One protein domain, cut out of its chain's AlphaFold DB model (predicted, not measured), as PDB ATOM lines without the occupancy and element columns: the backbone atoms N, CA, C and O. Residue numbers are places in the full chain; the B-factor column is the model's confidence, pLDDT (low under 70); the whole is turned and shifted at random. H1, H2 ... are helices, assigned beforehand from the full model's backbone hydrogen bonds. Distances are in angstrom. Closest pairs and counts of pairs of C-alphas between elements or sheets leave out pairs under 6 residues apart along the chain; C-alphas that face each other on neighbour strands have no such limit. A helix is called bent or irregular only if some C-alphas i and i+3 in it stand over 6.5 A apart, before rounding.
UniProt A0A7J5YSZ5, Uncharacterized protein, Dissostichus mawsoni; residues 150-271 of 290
ATOM      1  N   ALA A 150      -4.835  57.093 -21.153       95.06
ATOM      2  CA  ALA A 150      -5.701  55.936 -21.386       95.06
ATOM      3  C   ALA A 150      -4.906  54.638 -21.613       95.06
ATOM      4  O   ALA A 150      -5.277  53.586 -21.092       95.06
ATOM      5  N   GLU A 151      -3.797  54.706 -22.354       89.38
ATOM      6  CA  GLU A 151      -2.896  53.563 -22.537       89.38
ATOM      7  C   GLU A 151      -2.237  53.154 -21.219       89.38
ATOM      8  O   GLU A 151      -2.178  51.961 -20.915       89.38
ATOM      9  N   LEU A 152      -1.790  54.130 -20.420       94.31
ATOM     10  CA  LEU A 152      -1.211  53.871 -19.103       94.31
ATOM     11  C   LEU A 152      -2.223  53.211 -18.164       94.31
ATOM     12  O   LEU A 152      -1.907  52.183 -17.574       94.31
ATOM     13  N   VAL A 153      -3.441  53.754 -18.076       96.38
ATOM     14  CA  VAL A 153      -4.530  53.178 -17.274       96.38
ATOM     15  C   VAL A 153      -4.791  51.741 -17.706       96.38
ATOM     16  O   VAL A 153      -4.745  50.843 -16.876       96.38
ATOM     17  N   LYS A 154      -4.964  51.484 -19.009       92.31
ATOM     18  CA  LYS A 154      -5.200  50.127 -19.521       92.31
ATOM     19  C   LYS A 154      -4.078  49.157 -19.138       92.31
ATOM     20  O   LYS A 154      -4.362  48.029 -18.736       92.31
ATOM     21  N   PHE A 155      -2.822  49.575 -19.284       92.00
ATOM     22  CA  PHE A 155      -1.671  48.735 -18.965       92.00
ATOM     23  C   PHE A 155      -1.581  48.441 -17.462       92.00
ATOM     24  O   PHE A 155      -1.471  47.280 -17.078       92.00
ATOM     25  N   VAL A 156      -1.696  49.466 -16.612       95.25
ATOM     26  CA  VAL A 156      -1.641  49.310 -15.150       95.25
ATOM     27  C   VAL A 156      -2.819  48.483 -14.640       95.25
ATOM     28  O   VAL A 156      -2.609  47.577 -13.841       95.25
ATOM     29  N   THR A 157      -4.037  48.700 -15.147       96.69
ATOM     30  CA  THR A 157      -5.201  47.864 -14.813       96.69
ATOM     31  C   THR A 157      -4.970  46.402 -15.187       96.69
ATOM     32  O   THR A 157      -5.290  45.525 -14.392       96.69
ATOM     33  N   MET A 158      -4.387  46.120 -16.360       95.56
ATOM     34  CA  MET A 158      -4.049  44.748 -16.758       95.56
ATOM     35  C   MET A 158      -3.058  44.107 -15.782       95.56
ATOM     36  O   MET A 158      -3.283  42.972 -15.365       95.56
ATOM     37  N   VAL A 159      -2.006  44.828 -15.377       94.69
ATOM     38  CA  VAL A 159      -1.019  44.327 -14.406       94.69
ATOM     39  C   VAL A 159      -1.677  44.060 -13.053       94.69
ATOM     40  O   VAL A 159      -1.580  42.945 -12.549       94.69
ATOM     41  N   LEU A 160      -2.406  45.037 -12.501       96.62
ATOM     42  CA  LEU A 160      -3.090  44.903 -11.210       96.62
ATOM     43  C   LEU A 160      -4.088  43.740 -11.217       96.62
ATOM     44  O   LEU A 160      -4.083  42.925 -10.300       96.62
ATOM     45  N   PHE A 161      -4.897  43.614 -12.274       97.50
ATOM     46  CA  PHE A 161      -5.844  42.510 -12.430       97.50
ATOM     47  C   PHE A 161      -5.131  41.158 -12.545       97.50
ATOM     48  O   PHE A 161      -5.568  40.178 -11.946       97.50
ATOM     49  N   THR A 162      -4.019  41.095 -13.285       96.25
ATOM     50  CA  THR A 162      -3.231  39.864 -13.445       96.25
ATOM     51  C   THR A 162      -2.650  39.399 -12.112       96.25
ATOM     52  O   THR A 162      -2.701  38.213 -11.797       96.25
ATOM     53  N   CYS A 163      -2.132  40.339 -11.321       96.31
ATOM     54  CA  CYS A 163      -1.499  40.061 -10.037       96.31
ATOM     55  C   CYS A 163      -2.483  39.783  -8.894       96.31
ATOM     56  O   CYS A 163      -2.029  39.397  -7.828       96.31
ATOM     57  N   SER A 164      -3.788  39.972  -9.095       97.12
ATOM     58  CA  SER A 164      -4.814  39.748  -8.068       97.12
ATOM     59  C   SER A 164      -5.907  38.820  -8.597       97.12
ATOM     60  O   SER A 164      -5.835  37.599  -8.470       97.12
ATOM     61  N   ALA A 165      -6.895  39.389  -9.282       97.06
ATOM     62  CA  ALA A 165      -8.103  38.715  -9.720       97.06
ATOM     63  C   ALA A 165      -7.867  37.528 -10.649       97.06
ATOM     64  O   ALA A 165      -8.473  36.474 -10.469       97.06
ATOM     65  N   GLN A 166      -6.994  37.688 -11.641       97.81
ATOM     66  CA  GLN A 166      -6.693  36.613 -12.579       97.81
ATOM     67  C   GLN A 166      -6.015  35.444 -11.873       97.81
ATOM     68  O   GLN A 166      -6.316  34.300 -12.199       97.81
ATOM     69  N   HIS A 167      -5.099  35.743 -10.949       96.88
ATOM     70  CA  HIS A 167      -4.408  34.740 -10.159       96.88
ATOM     71  C   HIS A 167      -5.402  33.979  -9.277       96.88
ATOM     72  O   HIS A 167      -5.554  32.774  -9.454       96.88
ATOM     73  N   SER A 168      -6.161  34.686  -8.438       96.31
ATOM     74  CA  SER A 168      -7.183  34.101  -7.558       96.31
ATOM     75  C   SER A 168      -8.168  33.201  -8.326       96.31
ATOM     76  O   SER A 168      -8.361  32.034  -7.982       96.31
ATOM     77  N   ALA A 169      -8.669  33.669  -9.477       96.69
ATOM     78  CA  ALA A 169      -9.623  32.931 -10.307       96.69
ATOM     79  C   ALA A 169      -9.105  31.591 -10.865       96.69
ATOM     80  O   ALA A 169      -9.919  30.713 -11.164       96.69
ATOM     81  N   VAL A 170      -7.788  31.435 -11.055       95.69
ATOM     82  CA  VAL A 170      -7.176  30.195 -11.580       95.69
ATOM     83  C   VAL A 170      -6.457  29.379 -10.512       95.69
ATOM     84  O   VAL A 170      -6.063  28.247 -10.789       95.69
ATOM     85  N   ASN A 171      -6.282  29.945  -9.322       95.69
ATOM     86  CA  ASN A 171      -5.451  29.378  -8.280       95.69
ATOM     87  C   ASN A 171      -6.276  28.879  -7.085       95.69
ATOM     88  O   ASN A 171      -6.146  27.719  -6.703       95.69
ATOM     89  N   ASP A 172      -7.169  29.702  -6.542       94.88
ATOM     90  CA  ASP A 172      -7.743  29.463  -5.208       94.88
ATOM     91  C   ASP A 172      -8.753  28.308  -5.204       94.88
ATOM     92  O   ASP A 172      -8.946  27.629  -4.198       94.88
ATOM     93  N   GLY A 173      -9.355  28.032  -6.363       95.06
ATOM     94  CA  GLY A 173     -10.238  26.885  -6.572       95.06
ATOM     95  C   GLY A 173      -9.523  25.585  -6.940       95.06
ATOM     96  O   GLY A 173     -10.190  24.567  -7.131       95.06
ATOM     97  N   GLN A 174      -8.193  25.572  -7.087       95.62
ATOM     98  CA  GLN A 174      -7.465  24.399  -7.588       95.62
ATOM     99  C   GLN A 174      -7.739  23.139  -6.764       95.62
ATOM    100  O   GLN A 174      -7.921  22.065  -7.342       95.62
ATOM    101  N   PHE A 175      -7.806  23.248  -5.435       95.81
ATOM    102  CA  PHE A 175      -8.108  22.099  -4.582       95.81
ATOM    103  C   PHE A 175      -9.567  21.634  -4.689       95.81
ATOM    104  O   PHE A 175      -9.814  20.430  -4.673       95.81
ATOM    105  N   ASP A 176     -10.523  22.542  -4.877       95.94
ATOM    106  CA  ASP A 176     -11.936  22.175  -5.034       95.94
ATOM    107  C   ASP A 176     -12.170  21.381  -6.328       95.94
ATOM    108  O   ASP A 176     -12.948  20.425  -6.348       95.94
ATOM    109  N   TYR A 177     -11.442  21.712  -7.402       93.12
ATOM    110  CA  TYR A 177     -11.505  20.967  -8.662       93.12
ATOM    111  C   TYR A 177     -10.601  19.727  -8.679       93.12
ATOM    112  O   TYR A 177     -11.009  18.676  -9.168       93.12
ATOM    113  N   GLY A 178      -9.361  19.825  -8.205       94.75
ATOM    114  CA  GLY A 178      -8.363  18.760  -8.351       94.75
ATOM    115  C   GLY A 178      -8.111  17.915  -7.104       94.75
ATOM    116  O   GLY A 178      -7.374  16.934  -7.175       94.75
ATOM    117  N   GLY A 179      -8.758  18.223  -5.978       95.44
ATOM    118  CA  GLY A 179      -8.775  17.371  -4.786       95.44
ATOM    119  C   GLY A 179      -9.479  16.029  -5.023       95.44
ATOM    120  O   GLY A 179      -9.244  15.065  -4.297       95.44
ATOM    121  N   TRP A 180     -10.296  15.927  -6.075       96.38
ATOM    122  CA  TRP A 180     -10.820  14.664  -6.585       96.38
ATOM    123  C   TRP A 180     -10.097  14.280  -7.880       96.38
ATOM    124  O   TRP A 180     -10.431  14.768  -8.958       96.38
ATOM    125  N   MET A 181      -9.106  13.385  -7.783       94.69
ATOM    126  CA  MET A 181      -8.212  13.030  -8.898       94.69
ATOM    127  C   MET A 181      -8.929  12.699 -10.221       94.69
ATOM    128  O   MET A 181      -8.487  13.210 -11.246       94.69
ATOM    129  N   PRO A 182     -10.037  11.924 -10.258       94.75
ATOM    130  CA  PRO A 182     -10.719  11.645 -11.522       94.75
ATOM    131  C   PRO A 182     -11.245  12.890 -12.255       94.75
ATOM    132  O   PRO A 182     -11.448  12.823 -13.463       94.75
ATOM    133  N   ASN A 183     -11.469  14.007 -11.550       96.75
ATOM    134  CA  ASN A 183     -11.876  15.276 -12.156       96.75
ATOM    135  C   ASN A 183     -10.694  16.018 -12.805       96.75
ATOM    136  O   ASN A 183     -10.863  16.619 -13.864       96.75
ATOM    137  N   THR A 184      -9.497  15.923 -12.214       95.31
ATOM    138  CA  THR A 184      -8.280  16.595 -12.701       95.31
ATOM    139  C   THR A 184      -7.047  15.688 -12.550       95.31
ATOM    140  O   THR A 184      -6.213  15.912 -11.668       95.31
ATOM    141  N   PRO A 185      -6.895  14.638 -13.379       94.94
ATOM    142  CA  PRO A 185      -5.728  13.765 -13.306       94.94
ATOM    143  C   PRO A 185      -4.473  14.513 -13.772       94.94
ATOM    144  O   PRO A 185      -4.418  15.026 -14.888       94.94
ATOM    145  N   ILE A 186      -3.438  14.546 -12.929       92.06
ATOM    146  CA  ILE A 186      -2.189  15.279 -13.209       92.06
ATOM    147  C   ILE A 186      -1.269  14.581 -14.223       92.06
ATOM    148  O   ILE A 186      -0.320  15.179 -14.727       92.06
ATOM    149  N   SER A 187      -1.524  13.307 -14.517       94.75
ATOM    150  CA  SER A 187      -0.804  12.524 -15.519       94.75
ATOM    151  C   SER A 187      -1.680  11.386 -16.034       94.75
ATOM    152  O   SER A 187      -2.670  11.022 -15.402       94.75
ATOM    153  N   LEU A 188      -1.308  10.819 -17.184       96.75
ATOM    154  CA  LEU A 188      -1.917   9.611 -17.738       96.75
ATOM    155  C   LEU A 188      -0.813   8.606 -18.079       96.75
ATOM    156  O   LEU A 188       0.228   8.983 -18.615       96.75
ATOM    157  N   GLN A 189      -1.045   7.335 -17.764       96.94
ATOM    158  CA  GLN A 189      -0.036   6.269 -17.819       96.94
ATOM    159  C   GLN A 189      -0.072   5.453 -19.119       96.94
ATOM    160  O   GLN A 189       0.849   4.691 -19.405       96.94
ATOM    161  N   LEU A 190      -1.127   5.612 -19.924       96.19
ATOM    162  CA  LEU A 190      -1.317   4.913 -21.194       96.19
ATOM    163  C   LEU A 190      -1.547   5.913 -22.338       96.19
ATOM    164  O   LEU A 190      -2.079   7.002 -22.107       96.19
ATOM    165  N   PRO A 191      -1.171   5.560 -23.583       96.06
ATOM    166  CA  PRO A 191      -1.447   6.402 -24.738       96.06
ATOM    167  C   PRO A 191      -2.959   6.534 -24.990       96.06
ATOM    168  O   PRO A 191      -3.728   5.632 -24.639       96.06
ATOM    169  N   PRO A 192      -3.400   7.614 -25.661       95.44
ATOM    170  CA  PRO A 192      -4.792   7.761 -26.060       95.44
ATOM    171  C   PRO A 192      -5.267   6.580 -26.926       95.44
ATOM    172  O   PRO A 192      -4.517   6.111 -27.791       95.44
ATOM    173  N   PRO A 193      -6.511   6.101 -26.754       93.44
ATOM    174  CA  PRO A 193      -7.054   5.035 -27.587       93.44
ATOM    175  C   PRO A 193      -7.137   5.473 -29.057       93.44
ATOM    176  O   PRO A 193      -7.621   6.556 -29.377       93.44
ATOM    177  N   THR A 194      -6.708   4.600 -29.971       96.06
ATOM    178  CA  THR A 194      -6.683   4.867 -31.423       96.06
ATOM    179  C   THR A 194      -7.929   4.367 -32.158       96.06
ATOM    180  O   THR A 194      -8.053   4.517 -33.372       96.06
ATOM    181  N   SER A 195      -8.868   3.737 -31.450       96.19
ATOM    182  CA  SER A 195     -10.118   3.208 -31.999       96.19
ATOM    183  C   SER A 195     -11.228   3.300 -30.958       96.19
ATOM    184  O   SER A 195     -10.986   3.131 -29.767       96.19
ATOM    185  N   LYS A 196     -12.454   3.584 -31.404       95.94
ATOM    186  CA  LYS A 196     -13.624   3.680 -30.519       95.94
ATOM    187  C   LYS A 196     -14.037   2.294 -30.008       95.94
ATOM    188  O   LYS A 196     -13.874   1.305 -30.713       95.94
ATOM    189  N   GLY A 197     -14.627   2.245 -28.813       95.12
ATOM    190  CA  GLY A 197     -15.224   1.026 -28.249       95.12
ATOM    191  C   GLY A 197     -14.234   0.021 -27.646       95.12
ATOM    192  O   GLY A 197     -14.636  -1.087 -27.317       95.12
ATOM    193  N   THR A 198     -12.959   0.388 -27.500       92.56
ATOM    194  CA  THR A 198     -11.907  -0.481 -26.937       92.56
ATOM    195  C   THR A 198     -11.648  -0.245 -25.446       92.56
ATOM    196  O   THR A 198     -10.908  -1.005 -24.826       92.56
ATOM    197  N   THR A 199     -12.242   0.799 -24.863       94.25
ATOM    198  CA  THR A 199     -12.074   1.166 -23.452       94.25
ATOM    199  C   THR A 199     -12.934   0.291 -22.537       94.25
ATOM    200  O   THR A 199     -14.093   0.007 -22.825       94.25
ATOM    201  N   SER A 200     -12.365  -0.087 -21.399       95.69
ATOM    202  CA  SER A 200     -12.984  -0.799 -20.283       95.69
ATOM    203  C   SER A 200     -12.655  -0.085 -18.969       95.69
ATOM    204  O   SER A 200     -11.711   0.701 -18.910       95.69
ATOM    205  N   GLU A 201     -13.378  -0.389 -17.891       96.12
ATOM    206  CA  GLU A 201     -13.066   0.150 -16.557       96.12
ATOM    207  C   GLU A 201     -11.610  -0.137 -16.153       96.12
ATOM    208  O   GLU A 201     -10.894   0.759 -15.715       96.12
ATOM    209  N   ALA A 202     -11.123  -1.356 -16.407       96.31
ATOM    210  CA  ALA A 202      -9.739  -1.728 -16.128       96.31
ATOM    211  C   ALA A 202      -8.726  -0.882 -16.920       96.31
ATOM    212  O   ALA A 202      -7.705  -0.475 -16.376       96.31
ATOM    213  N   THR A 203      -8.997  -0.584 -18.198       95.62
ATOM    214  CA  THR A 203      -8.105   0.292 -18.978       95.62
ATOM    215  C   THR A 203      -8.193   1.745 -18.525       95.62
ATOM    216  O   THR A 203      -7.165   2.413 -18.529       95.62
ATOM    217  N   MET A 204      -9.354   2.227 -18.065       95.00
ATOM    218  CA  MET A 204      -9.465   3.554 -17.444       95.00
ATOM    219  C   MET A 204      -8.627   3.644 -16.165       95.00
ATOM    220  O   MET A 204      -7.795   4.540 -16.055       95.00
ATOM    221  N   LEU A 205      -8.782   2.689 -15.243       95.56
ATOM    222  CA  LEU A 205      -8.026   2.658 -13.988       95.56
ATOM    223  C   LEU A 205      -6.515   2.537 -14.222       95.56
ATOM    224  O   LEU A 205      -5.749   3.209 -13.546       95.56
ATOM    225  N   ASN A 206      -6.090   1.755 -15.220       96.12
ATOM    226  CA  ASN A 206      -4.679   1.663 -15.610       96.12
ATOM    227  C   ASN A 206      -4.153   2.919 -16.325       96.12
ATOM    228  O   ASN A 206      -2.942   3.080 -16.434       96.12
ATOM    229  N   THR A 207      -5.030   3.773 -16.868       97.25
ATOM    230  CA  THR A 207      -4.637   5.040 -17.511       97.25
ATOM    231  C   THR A 207      -4.471   6.156 -16.480       97.25
ATOM    232  O   THR A 207      -3.622   7.024 -16.667       97.25
ATOM    233  N   LEU A 208      -5.271   6.151 -15.410       97.69
ATOM    234  CA  LEU A 208      -5.195   7.130 -14.324       97.69
ATOM    235  C   LEU A 208      -3.875   7.010 -13.531       97.69
ATOM    236  O   LEU A 208      -3.227   5.962 -13.560       97.69
ATOM    237  N   PRO A 209      -3.447   8.080 -12.834       97.50
ATOM    238  CA  PRO A 209      -2.249   8.039 -12.001       97.50
ATOM    239  C   PRO A 209      -2.390   7.038 -10.848       97.50
ATOM    240  O   PRO A 209      -3.477   6.831 -10.305       97.50
ATOM    241  N   ASP A 210      -1.263   6.459 -10.425       96.25
ATOM    242  CA  ASP A 210      -1.211   5.635  -9.218       96.25
ATOM    243  C   ASP A 210      -1.475   6.470  -7.946       96.25
ATOM    244  O   ASP A 210      -1.548   7.703  -7.972       96.25
ATOM    245  N   ILE A 211      -1.615   5.791  -6.806       96.00
ATOM    246  CA  ILE A 211      -1.944   6.421  -5.520       96.00
ATOM    247  C   ILE A 211      -0.879   7.436  -5.088       96.00
ATOM    248  O   ILE A 211      -1.229   8.504  -4.588       96.00
ATOM    249  N   GLY A 212       0.406   7.125  -5.268       96.81
ATOM    250  CA  GLY A 212       1.506   8.002  -4.871       96.81
ATOM    251  C   GLY A 212       1.518   9.283  -5.699       96.81
ATOM    252  O   GLY A 212       1.545  10.378  -5.137       96.81
ATOM    253  N   THR A 213       1.397   9.144  -7.019       96.12
ATOM    254  CA  THR A 213       1.275  10.279  -7.942       96.12
ATOM    255  C   THR A 213       0.035  11.122  -7.618       96.12
ATOM    256  O   THR A 213       0.122  12.343  -7.493       96.12
ATOM    257  N   SER A 214      -1.115  10.478  -7.396       96.69
ATOM    258  CA  SER A 214      -2.366  11.159  -7.028       96.69
ATOM    259  C   SER A 214      -2.231  11.951  -5.724       96.69
ATOM    260  O   SER A 214      -2.615  13.117  -5.668       96.69
ATOM    261  N   ALA A 215      -1.642  11.346  -4.688       96.88
ATOM    262  CA  ALA A 215      -1.437  11.992  -3.395       96.88
ATOM    263  C   ALA A 215      -0.509  13.211  -3.494       96.88
ATOM    264  O   ALA A 215      -0.785  14.237  -2.877       96.88
ATOM    265  N   GLN A 216       0.559  13.129  -4.296       96.31
ATOM    266  CA  GLN A 216       1.456  14.262  -4.544       96.31
ATOM    267  C   GLN A 216       0.740  15.411  -5.265       96.31
ATOM    268  O   GLN A 216       0.880  16.569  -4.863       96.31
ATOM    269  N   GLY A 217      -0.062  15.099  -6.289       94.56
ATOM    270  CA  GLY A 217      -0.878  16.084  -7.001       94.56
ATOM    271  C   GLY A 217      -1.854  16.801  -6.069       94.56
ATOM    272  O   GLY A 217      -1.845  18.025  -5.991       94.56
ATOM    273  N   MET A 218      -2.624  16.042  -5.286       96.75
ATOM    274  CA  MET A 218      -3.559  16.603  -4.306       96.75
ATOM    275  C   MET A 218      -2.856  17.453  -3.242       96.75
ATOM    276  O   MET A 218      -3.350  18.526  -2.910       96.75
ATOM    277  N   ALA A 219      -1.706  17.008  -2.724       95.81
ATOM    278  CA  ALA A 219      -0.924  17.778  -1.757       95.81
ATOM    279  C   ALA A 219      -0.410  19.101  -2.349       95.81
ATOM    280  O   ALA A 219      -0.412  20.118  -1.662       95.81
ATOM    281  N   THR A 220      -0.017  19.096  -3.627       95.50
ATOM    282  CA  THR A 220       0.438  20.297  -4.343       95.50
ATOM    283  C   THR A 220      -0.708  21.283  -4.535       95.50
ATOM    284  O   THR A 220      -0.569  22.443  -4.171       95.50
ATOM    285  N   LEU A 221      -1.860  20.824  -5.035       95.62
ATOM    286  CA  LEU A 221      -3.035  21.684  -5.203       95.62
ATOM    287  C   LEU A 221      -3.534  22.215  -3.859       95.62
ATOM    288  O   LEU A 221      -3.938  23.366  -3.778       95.62
ATOM    289  N   TRP A 222      -3.474  21.403  -2.799       95.00
ATOM    290  CA  TRP A 222      -3.810  21.851  -1.452       95.00
ATOM    291  C   TRP A 222      -2.882  22.973  -0.997       95.00
ATOM    292  O   TRP A 222      -3.378  23.994  -0.544       95.00
ATOM    293  N   LEU A 223      -1.563  22.805  -1.146       94.44
ATOM    294  CA  LEU A 223      -0.578  23.827  -0.791       94.44
ATOM    295  C   LEU A 223      -0.816  25.126  -1.572       94.44
ATOM    296  O   LEU A 223      -0.936  26.176  -0.960       94.44
ATOM    297  N   LEU A 224      -0.963  25.026  -2.895       94.56
ATOM    298  CA  LEU A 224      -1.187  26.155  -3.805       94.56
ATOM    299  C   LEU A 224      -2.619  26.718  -3.768       94.56
ATOM    300  O   LEU A 224      -2.967  27.524  -4.614       94.56
ATOM    301  N   SER A 225      -3.494  26.279  -2.862       93.06
ATOM    302  CA  SER A 225      -4.841  26.868  -2.704       93.06
ATOM    303  C   SER A 225      -5.073  27.398  -1.290       93.06
ATOM    304  O   SER A 225      -6.213  27.674  -0.911       93.06
ATOM    305  N   LYS A 226      -4.032  27.449  -0.449       89.06
ATOM    306  CA  LYS A 226      -4.159  27.927   0.927       89.06
ATOM    307  C   LYS A 226      -3.791  29.399   1.002       89.06
ATOM    308  O   LYS A 226      -2.691  29.728   0.590       89.06
ATOM    309  N   PRO A 227      -4.641  30.247   1.602       87.19
ATOM    310  CA  PRO A 227      -4.238  31.617   1.858       87.19
ATOM    311  C   PRO A 227      -3.005  31.620   2.784       87.19
ATOM    312  O   PRO A 227      -2.966  30.833   3.747       87.19
ATOM    313  N   PRO A 228      -2.010  32.483   2.523       89.12
ATOM    314  CA  PRO A 228      -0.835  32.627   3.363       89.12
ATOM    315  C   PRO A 228      -1.216  33.229   4.723       89.12
ATOM    316  O   PRO A 228      -2.287  33.810   4.913       89.12
ATOM    317  N   PHE A 229      -0.337  33.078   5.717       90.69
ATOM    318  CA  PHE A 229      -0.598  33.582   7.072       90.69
ATOM    319  C   PHE A 229      -0.707  35.115   7.126       90.69
ATOM    320  O   PHE A 229      -1.434  35.661   7.952       90.69
ATOM    321  N   ASP A 230       0.014  35.796   6.242       92.69
ATOM    322  CA  ASP A 230       0.067  37.243   6.062       92.69
ATOM    323  C   ASP A 230      -0.803  37.723   4.887       92.69
ATOM    324  O   ASP A 230      -0.520  38.758   4.292       92.69
ATOM    325  N   PHE A 231      -1.881  36.990   4.573       94.38
ATOM    326  CA  PHE A 231      -2.865  37.343   3.546       94.38
ATOM    327  C   PHE A 231      -3.317  38.812   3.635       94.38
ATOM    328  O   PHE A 231      -3.782  39.281   4.680       94.38
ATOM    329  N   VAL A 232      -3.245  39.515   2.501       96.19
ATOM    330  CA  VAL A 232      -3.741  40.888   2.333       96.19
ATOM    331  C   VAL A 232      -4.796  40.898   1.223       96.19
ATOM    332  O   VAL A 232      -4.441  40.677   0.062       96.19
ATOM    333  N   PRO A 233      -6.076  41.174   1.535       95.75
ATOM    334  CA  PRO A 233      -7.121  41.171   0.522       95.75
ATOM    335  C   PRO A 233      -6.999  42.358  -0.436       95.75
ATOM    336  O   PRO A 233      -6.413  43.398  -0.112       95.75
ATOM    337  N   LEU A 234      -7.597  42.214  -1.615       97.12
ATOM    338  CA  LEU A 234      -7.610  43.229  -2.661       97.12
ATOM    339  C   LEU A 234      -8.090  44.583  -2.116       97.12
ATOM    340  O   LEU A 234      -9.124  44.697  -1.459       97.12
ATOM    341  N   GLY A 235      -7.323  45.634  -2.405       94.69
ATOM    342  CA  GLY A 235      -7.629  46.997  -1.965       94.69
ATOM    343  C   GLY A 235      -7.214  47.321  -0.527       94.69
ATOM    344  O   GLY A 235      -7.323  48.483  -0.122       94.69
ATOM    345  N   GLN A 236      -6.686  46.363   0.243       94.50
ATOM    346  CA  GLN A 236      -6.011  46.655   1.508       94.50
ATOM    347  C   GLN A 236      -4.534  46.969   1.262       94.50
ATOM    348  O   GLN A 236      -3.818  46.215   0.615       94.50
ATOM    349  N   PHE A 237      -4.082  48.104   1.788       93.19
ATOM    350  CA  PHE A 237      -2.720  48.609   1.602       93.19
ATOM    351  C   PHE A 237      -2.149  48.935   2.988       93.19
ATOM    352  O   PHE A 237      -2.459  50.008   3.512       93.19
ATOM    353  N   PRO A 238      -1.436  47.992   3.634       91.50
ATOM    354  CA  PRO A 238      -0.816  48.213   4.941       91.50
ATOM    355  C   PRO A 238       0.278  49.287   4.904       91.50
ATOM    356  O   PRO A 238       0.455  50.024   5.872       91.50
ATOM    357  N   GLU A 239       1.000  49.386   3.789       91.38
ATOM    358  CA  GLU A 239       2.043  50.377   3.563       91.38
ATOM    359  C   GLU A 239       1.485  51.681   2.978       91.38
ATOM    360  O   GLU A 239       0.750  51.703   1.987       91.38
ATOM    361  N   GLU A 240       1.906  52.808   3.553       88.00
ATOM    362  CA  GLU A 240       1.548  54.140   3.067       88.00
ATOM    363  C   GLU A 240       2.542  54.604   1.993       88.00
ATOM    364  O   GLU A 240       3.597  55.169   2.284       88.00
ATOM    365  N   HIS A 241       2.211  54.349   0.727       92.12
ATOM    366  CA  HIS A 241       3.010  54.816  -0.415       92.12
ATOM    367  C   HIS A 241       2.596  56.197  -0.937       92.12
ATOM    368  O   HIS A 241       3.425  56.903  -1.511       92.12
ATOM    369  N   PHE A 242       1.335  56.587  -0.735       93.31
ATOM    370  CA  PHE A 242       0.807  57.899  -1.104       93.31
ATOM    371  C   PHE A 242       0.587  58.743   0.148       93.31
ATOM    372  O   PHE A 242       0.090  58.247   1.157       93.31
ATOM    373  N   THR A 243       0.925  60.029   0.077       92.88
ATOM    374  CA  THR A 243       0.765  60.981   1.199       92.88
ATOM    375  C   THR A 243      -0.184  62.128   0.861       92.88
ATOM    376  O   THR A 243      -0.569  62.910   1.726       92.88
ATOM    377  N   GLU A 244      -0.570  62.226  -0.406       96.81
ATOM    378  CA  GLU A 244      -1.432  63.251  -0.959       96.81
ATOM    379  C   GLU A 244      -2.912  62.918  -0.728       96.81
ATOM    380  O   GLU A 244      -3.334  61.772  -0.858       96.81
ATOM    381  N   GLU A 245      -3.728  63.937  -0.454       96.75
ATOM    382  CA  GLU A 245      -5.157  63.787  -0.133       96.75
ATOM    383  C   GLU A 245      -5.958  63.082  -1.243       96.75
ATOM    384  O   GLU A 245      -6.755  62.189  -0.967       96.75
ATOM    385  N   ILE A 246      -5.694  63.418  -2.510       97.50
ATOM    386  CA  ILE A 246      -6.453  62.890  -3.654       97.50
ATOM    387  C   ILE A 246      -6.313  61.355  -3.793       97.50
ATOM    388  O   ILE A 246      -7.338  60.676  -3.833       97.50
ATOM    389  N   PRO A 247      -5.102  60.756  -3.850       95.94
ATOM    390  CA  PRO A 247      -4.946  59.301  -3.817       95.94
ATOM    391  C   PRO A 247      -5.641  58.622  -2.632       95.94
ATOM    392  O   PRO A 247      -6.209  57.547  -2.804       95.94
ATOM    393  N   TRP A 248      -5.626  59.243  -1.449       94.12
ATOM    394  CA  TRP A 248      -6.291  58.704  -0.261       94.12
ATOM    395  C   TRP A 248      -7.812  58.629  -0.427       94.12
ATOM    396  O   TRP A 248      -8.409  57.600  -0.105       94.12
ATOM    397  N   GLU A 249      -8.436  59.682  -0.961       96.69
ATOM    398  CA  GLU A 249      -9.867  59.675  -1.285       96.69
ATOM    399  C   GLU A 249     -10.198  58.597  -2.327       96.69
ATOM    400  O   GLU A 249     -11.113  57.802  -2.115       96.69
ATOM    401  N   LEU A 250      -9.391  58.475  -3.386       96.94
ATOM    402  CA  LEU A 250      -9.587  57.456  -4.426       96.94
ATOM    403  C   LEU A 250      -9.431  56.021  -3.897       96.94
ATOM    404  O   LEU A 250     -10.187  55.135  -4.291       96.94
ATOM    405  N   ILE A 251      -8.479  55.773  -2.991       95.94
ATOM    406  CA  ILE A 251      -8.313  54.467  -2.332       95.94
ATOM    407  C   ILE A 251      -9.537  54.141  -1.474       95.94
ATOM    408  O   ILE A 251      -9.993  52.995  -1.455       95.94
ATOM    409  N   LYS A 252     -10.077  55.132  -0.758       95.69
ATOM    410  CA  LYS A 252     -11.280  54.957   0.058       95.69
ATOM    411  C   LYS A 252     -12.492  54.613  -0.807       95.69
ATOM    412  O   LYS A 252     -13.214  53.676  -0.468       95.69
ATOM    413  N   ASP A 253     -12.683  55.323  -1.913       98.19
ATOM    414  CA  ASP A 253     -13.771  55.055  -2.855       98.19
ATOM    415  C   ASP A 253     -13.628  53.661  -3.478       98.19
ATOM    416  O   ASP A 253     -14.582  52.883  -3.466       98.19
ATOM    417  N   PHE A 254     -12.416  53.286  -3.902       97.69
ATOM    418  CA  PHE A 254     -12.125  51.949  -4.426       97.69
ATOM    419  C   PHE A 254     -12.475  50.838  -3.424       97.69
ATOM    420  O   PHE A 254     -13.135  49.867  -3.788       97.69
ATOM    421  N   ARG A 255     -12.106  50.989  -2.144       97.38
ATOM    422  CA  ARG A 255     -12.493  50.035  -1.085       97.38
ATOM    423  C   ARG A 255     -14.010  49.930  -0.939       97.38
ATOM    424  O   ARG A 255     -14.532  48.822  -0.851       97.38
ATOM    425  N   GLY A 256     -14.715  51.061  -0.969       98.06
ATOM    426  CA  GLY A 256     -16.177  51.081  -0.924       98.06
ATOM    427  C   GLY A 256     -16.816  50.338  -2.103       98.06
ATOM    428  O   GLY A 256     -17.766  49.578  -1.915       98.06
ATOM    429  N   GLU A 257     -16.274  50.492  -3.313       98.56
ATOM    430  CA  GLU A 257     -16.737  49.747  -4.491       98.56
ATOM    431  C   GLU A 257     -16.506  48.233  -4.356       98.56
ATOM    432  O   GLU A 257     -17.388  47.443  -4.710       98.56
ATOM    433  N   LEU A 258     -15.364  47.814  -3.797       98.31
ATOM    434  CA  LEU A 258     -15.078  46.400  -3.532       98.31
ATOM    435  C   LEU A 258     -16.043  45.797  -2.500       98.31
ATOM    436  O   LEU A 258     -16.553  44.700  -2.719       98.31
ATOM    437  N   GLU A 259     -16.374  46.516  -1.424       97.88
ATOM    438  CA  GLU A 259     -17.355  46.066  -0.418       97.88
ATOM    439  C   GLU A 259     -18.759  45.870  -1.019       97.88
ATOM    440  O   GLU A 259     -19.468  44.893  -0.725       97.88
ATOM    441  N   VAL A 260     -19.164  46.781  -1.909       98.44
ATOM    442  CA  VAL A 260     -20.409  46.647  -2.675       98.44
ATOM    443  C   VAL A 260     -20.350  45.405  -3.564       98.44
ATOM    444  O   VAL A 260     -21.315  44.634  -3.600       98.44
ATOM    445  N   LEU A 261     -19.225  45.162  -4.243       98.12
ATOM    446  CA  LEU A 261     -19.042  43.993  -5.102       98.12
ATOM    447  C   LEU A 261     -19.104  42.672  -4.315       98.12
ATOM    448  O   LEU A 261     -19.845  41.774  -4.725       98.12
ATOM    449  N   THR A 262     -18.434  42.571  -3.164       98.19
ATOM    450  CA  THR A 262     -18.544  41.430  -2.233       98.19
ATOM    451  C   THR A 262     -20.000  41.173  -1.842       98.19
ATOM    452  O   THR A 262     -20.487  40.039  -1.884       98.19
ATOM    453  N   THR A 263     -20.761  42.230  -1.545       98.31
ATOM    454  CA  THR A 263     -22.190  42.103  -1.217       98.31
ATOM    455  C   THR A 263     -22.997  41.541  -2.393       98.31
ATOM    456  O   THR A 263     -23.814  40.631  -2.212       98.31
ATOM    457  N   VAL A 264     -22.763  42.039  -3.611       98.44
ATOM    458  CA  VAL A 264     -23.422  41.555  -4.837       98.44
ATOM    459  C   VAL A 264     -23.104  40.077  -5.087       98.44
ATOM    460  O   VAL A 264     -24.014  39.286  -5.361       98.44
ATOM    461  N   ILE A 265     -21.834  39.688  -4.949       98.25
ATOM    462  CA  ILE A 265     -21.360  38.307  -5.100       98.25
ATOM    463  C   ILE A 265     -22.011  37.391  -4.063       98.25
ATOM    464  O   ILE A 265     -22.579  36.359  -4.428       98.25
ATOM    465  N   SER A 266     -22.035  37.800  -2.796       97.56
ATOM    466  CA  SER A 266     -22.692  37.065  -1.714       97.56
ATOM    467  C   SER A 266     -24.184  36.836  -1.980       97.56
ATOM    468  O   SER A 266     -24.690  35.725  -1.803       97.56
ATOM    469  N   VAL A 267     -24.916  37.853  -2.451       98.44
ATOM    470  CA  VAL A 267     -26.346  37.723  -2.789       98.44
ATOM    471  C   VAL A 267     -26.565  36.775  -3.970       98.44
ATOM    472  O   VAL A 267     -27.501  35.970  -3.938       98.44
ATOM    473  N   ARG A 268     -25.717  36.846  -5.004       98.38
ATOM    474  CA  ARG A 268     -25.740  35.910  -6.138       98.38
ATOM    475  C   ARG A 268     -25.506  34.476  -5.659       98.38
ATOM    476  O   ARG A 268     -26.287  33.590  -5.997       98.38
ATOM    477  N   ASN A 269     -24.466  34.262  -4.856       98.31
ATOM    478  CA  ASN A 269     -24.009  32.943  -4.422       98.31
ATOM    479  C   ASN A 269     -25.040  32.196  -3.565       98.31
ATOM    480  O   ASN A 269     -25.157  30.984  -3.695       98.31
ATOM    481  N   ARG A 270     -25.876  32.899  -2.787       98.06
ATOM    482  CA  ARG A 270     -26.993  32.285  -2.033       98.06
ATOM    483  C   ARG A 270     -28.023  31.557  -2.905       98.06
ATOM    484  O   ARG A 270     -28.831  30.802  -2.373       98.06
ATOM    485  N   LYS A 271     -28.054  31.828  -4.214       97.75
ATOM    486  CA  LYS A 271     -28.991  31.214  -5.168       97.75
ATOM    487  C   LYS A 271     -28.372  30.059  -5.960       97.75
ATOM    488  O   LYS A 271     -29.077  29.460  -6.767       97.75
TER     489      LYS A 271
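AT A GLANCE: This is residues 150 to 271 of the 290 residues of an uncharacterized protein of Dissostichus mawsoni (UniProt A0A7J5YSZ5). A loose, drawn-out string of helices with little contact between them: the long helix H5 and the kinked H1 lie toward one end, the small H2 and H4 pack together farther along, and H3 lies at the other end, where residues 194 to 202, of which 201 and 202 belong to H3, stick out. The first part of H1, residues 150 to 157, and residues 260 to 271, mostly the last part of H5, also stick out. The printed part has 122 residues with five named helices, in the order H1, H2, H3, H4, H5, and no named strand; the class is all helix. The whole is extended, with a radius of gyration of the C-alphas of 22.0 A, a rod spanning 69 by 33 by 33 A.

HOW THE PARTS SIT: H5, residues 245 to 269, touches no helix. H1, residues 150 to 171, is apart from H5. H2, residues 174 to 178, and H1 meet only through their link. H4, residues 211 to 223, touches H2 with residues 218 to 222 alone, the closest C-alphas being those of Phe 175 and Leu 221, 5.1 A apart. H3, residues 201 to 207, is apart from H4. Every O i to N i+4 pair is within hydrogen-bond range in H2, H3, H4 and H5; in H1 it is 16 of 18.

IN THESE COORDINATES: H5 is 36.4 A long, from C-alpha 245 at (-5.157, 63.787, -0.133) to C-alpha 269 at (-24.009, 32.943, -4.422). H1, 29.6 A long, begins at C-alpha 150, (-5.701, 55.936, -21.386), and has a kink of 35 degrees near residue 162. It is irregular, but only just: C-alphas 163 and 166 are 6.7 A apart. H4 is 18.1 A long, H3 9.8 A and H2 5.8 A.

THE WHOLE: The C-alphas of Thr 198 and Glu 245, the two farthest apart, are 70.0 A apart. The links H2 to H3 and H4 to H5 are long, with 22 and 21 residues. The printed part has no cut, and no printed residue is under 70 in pLDDT.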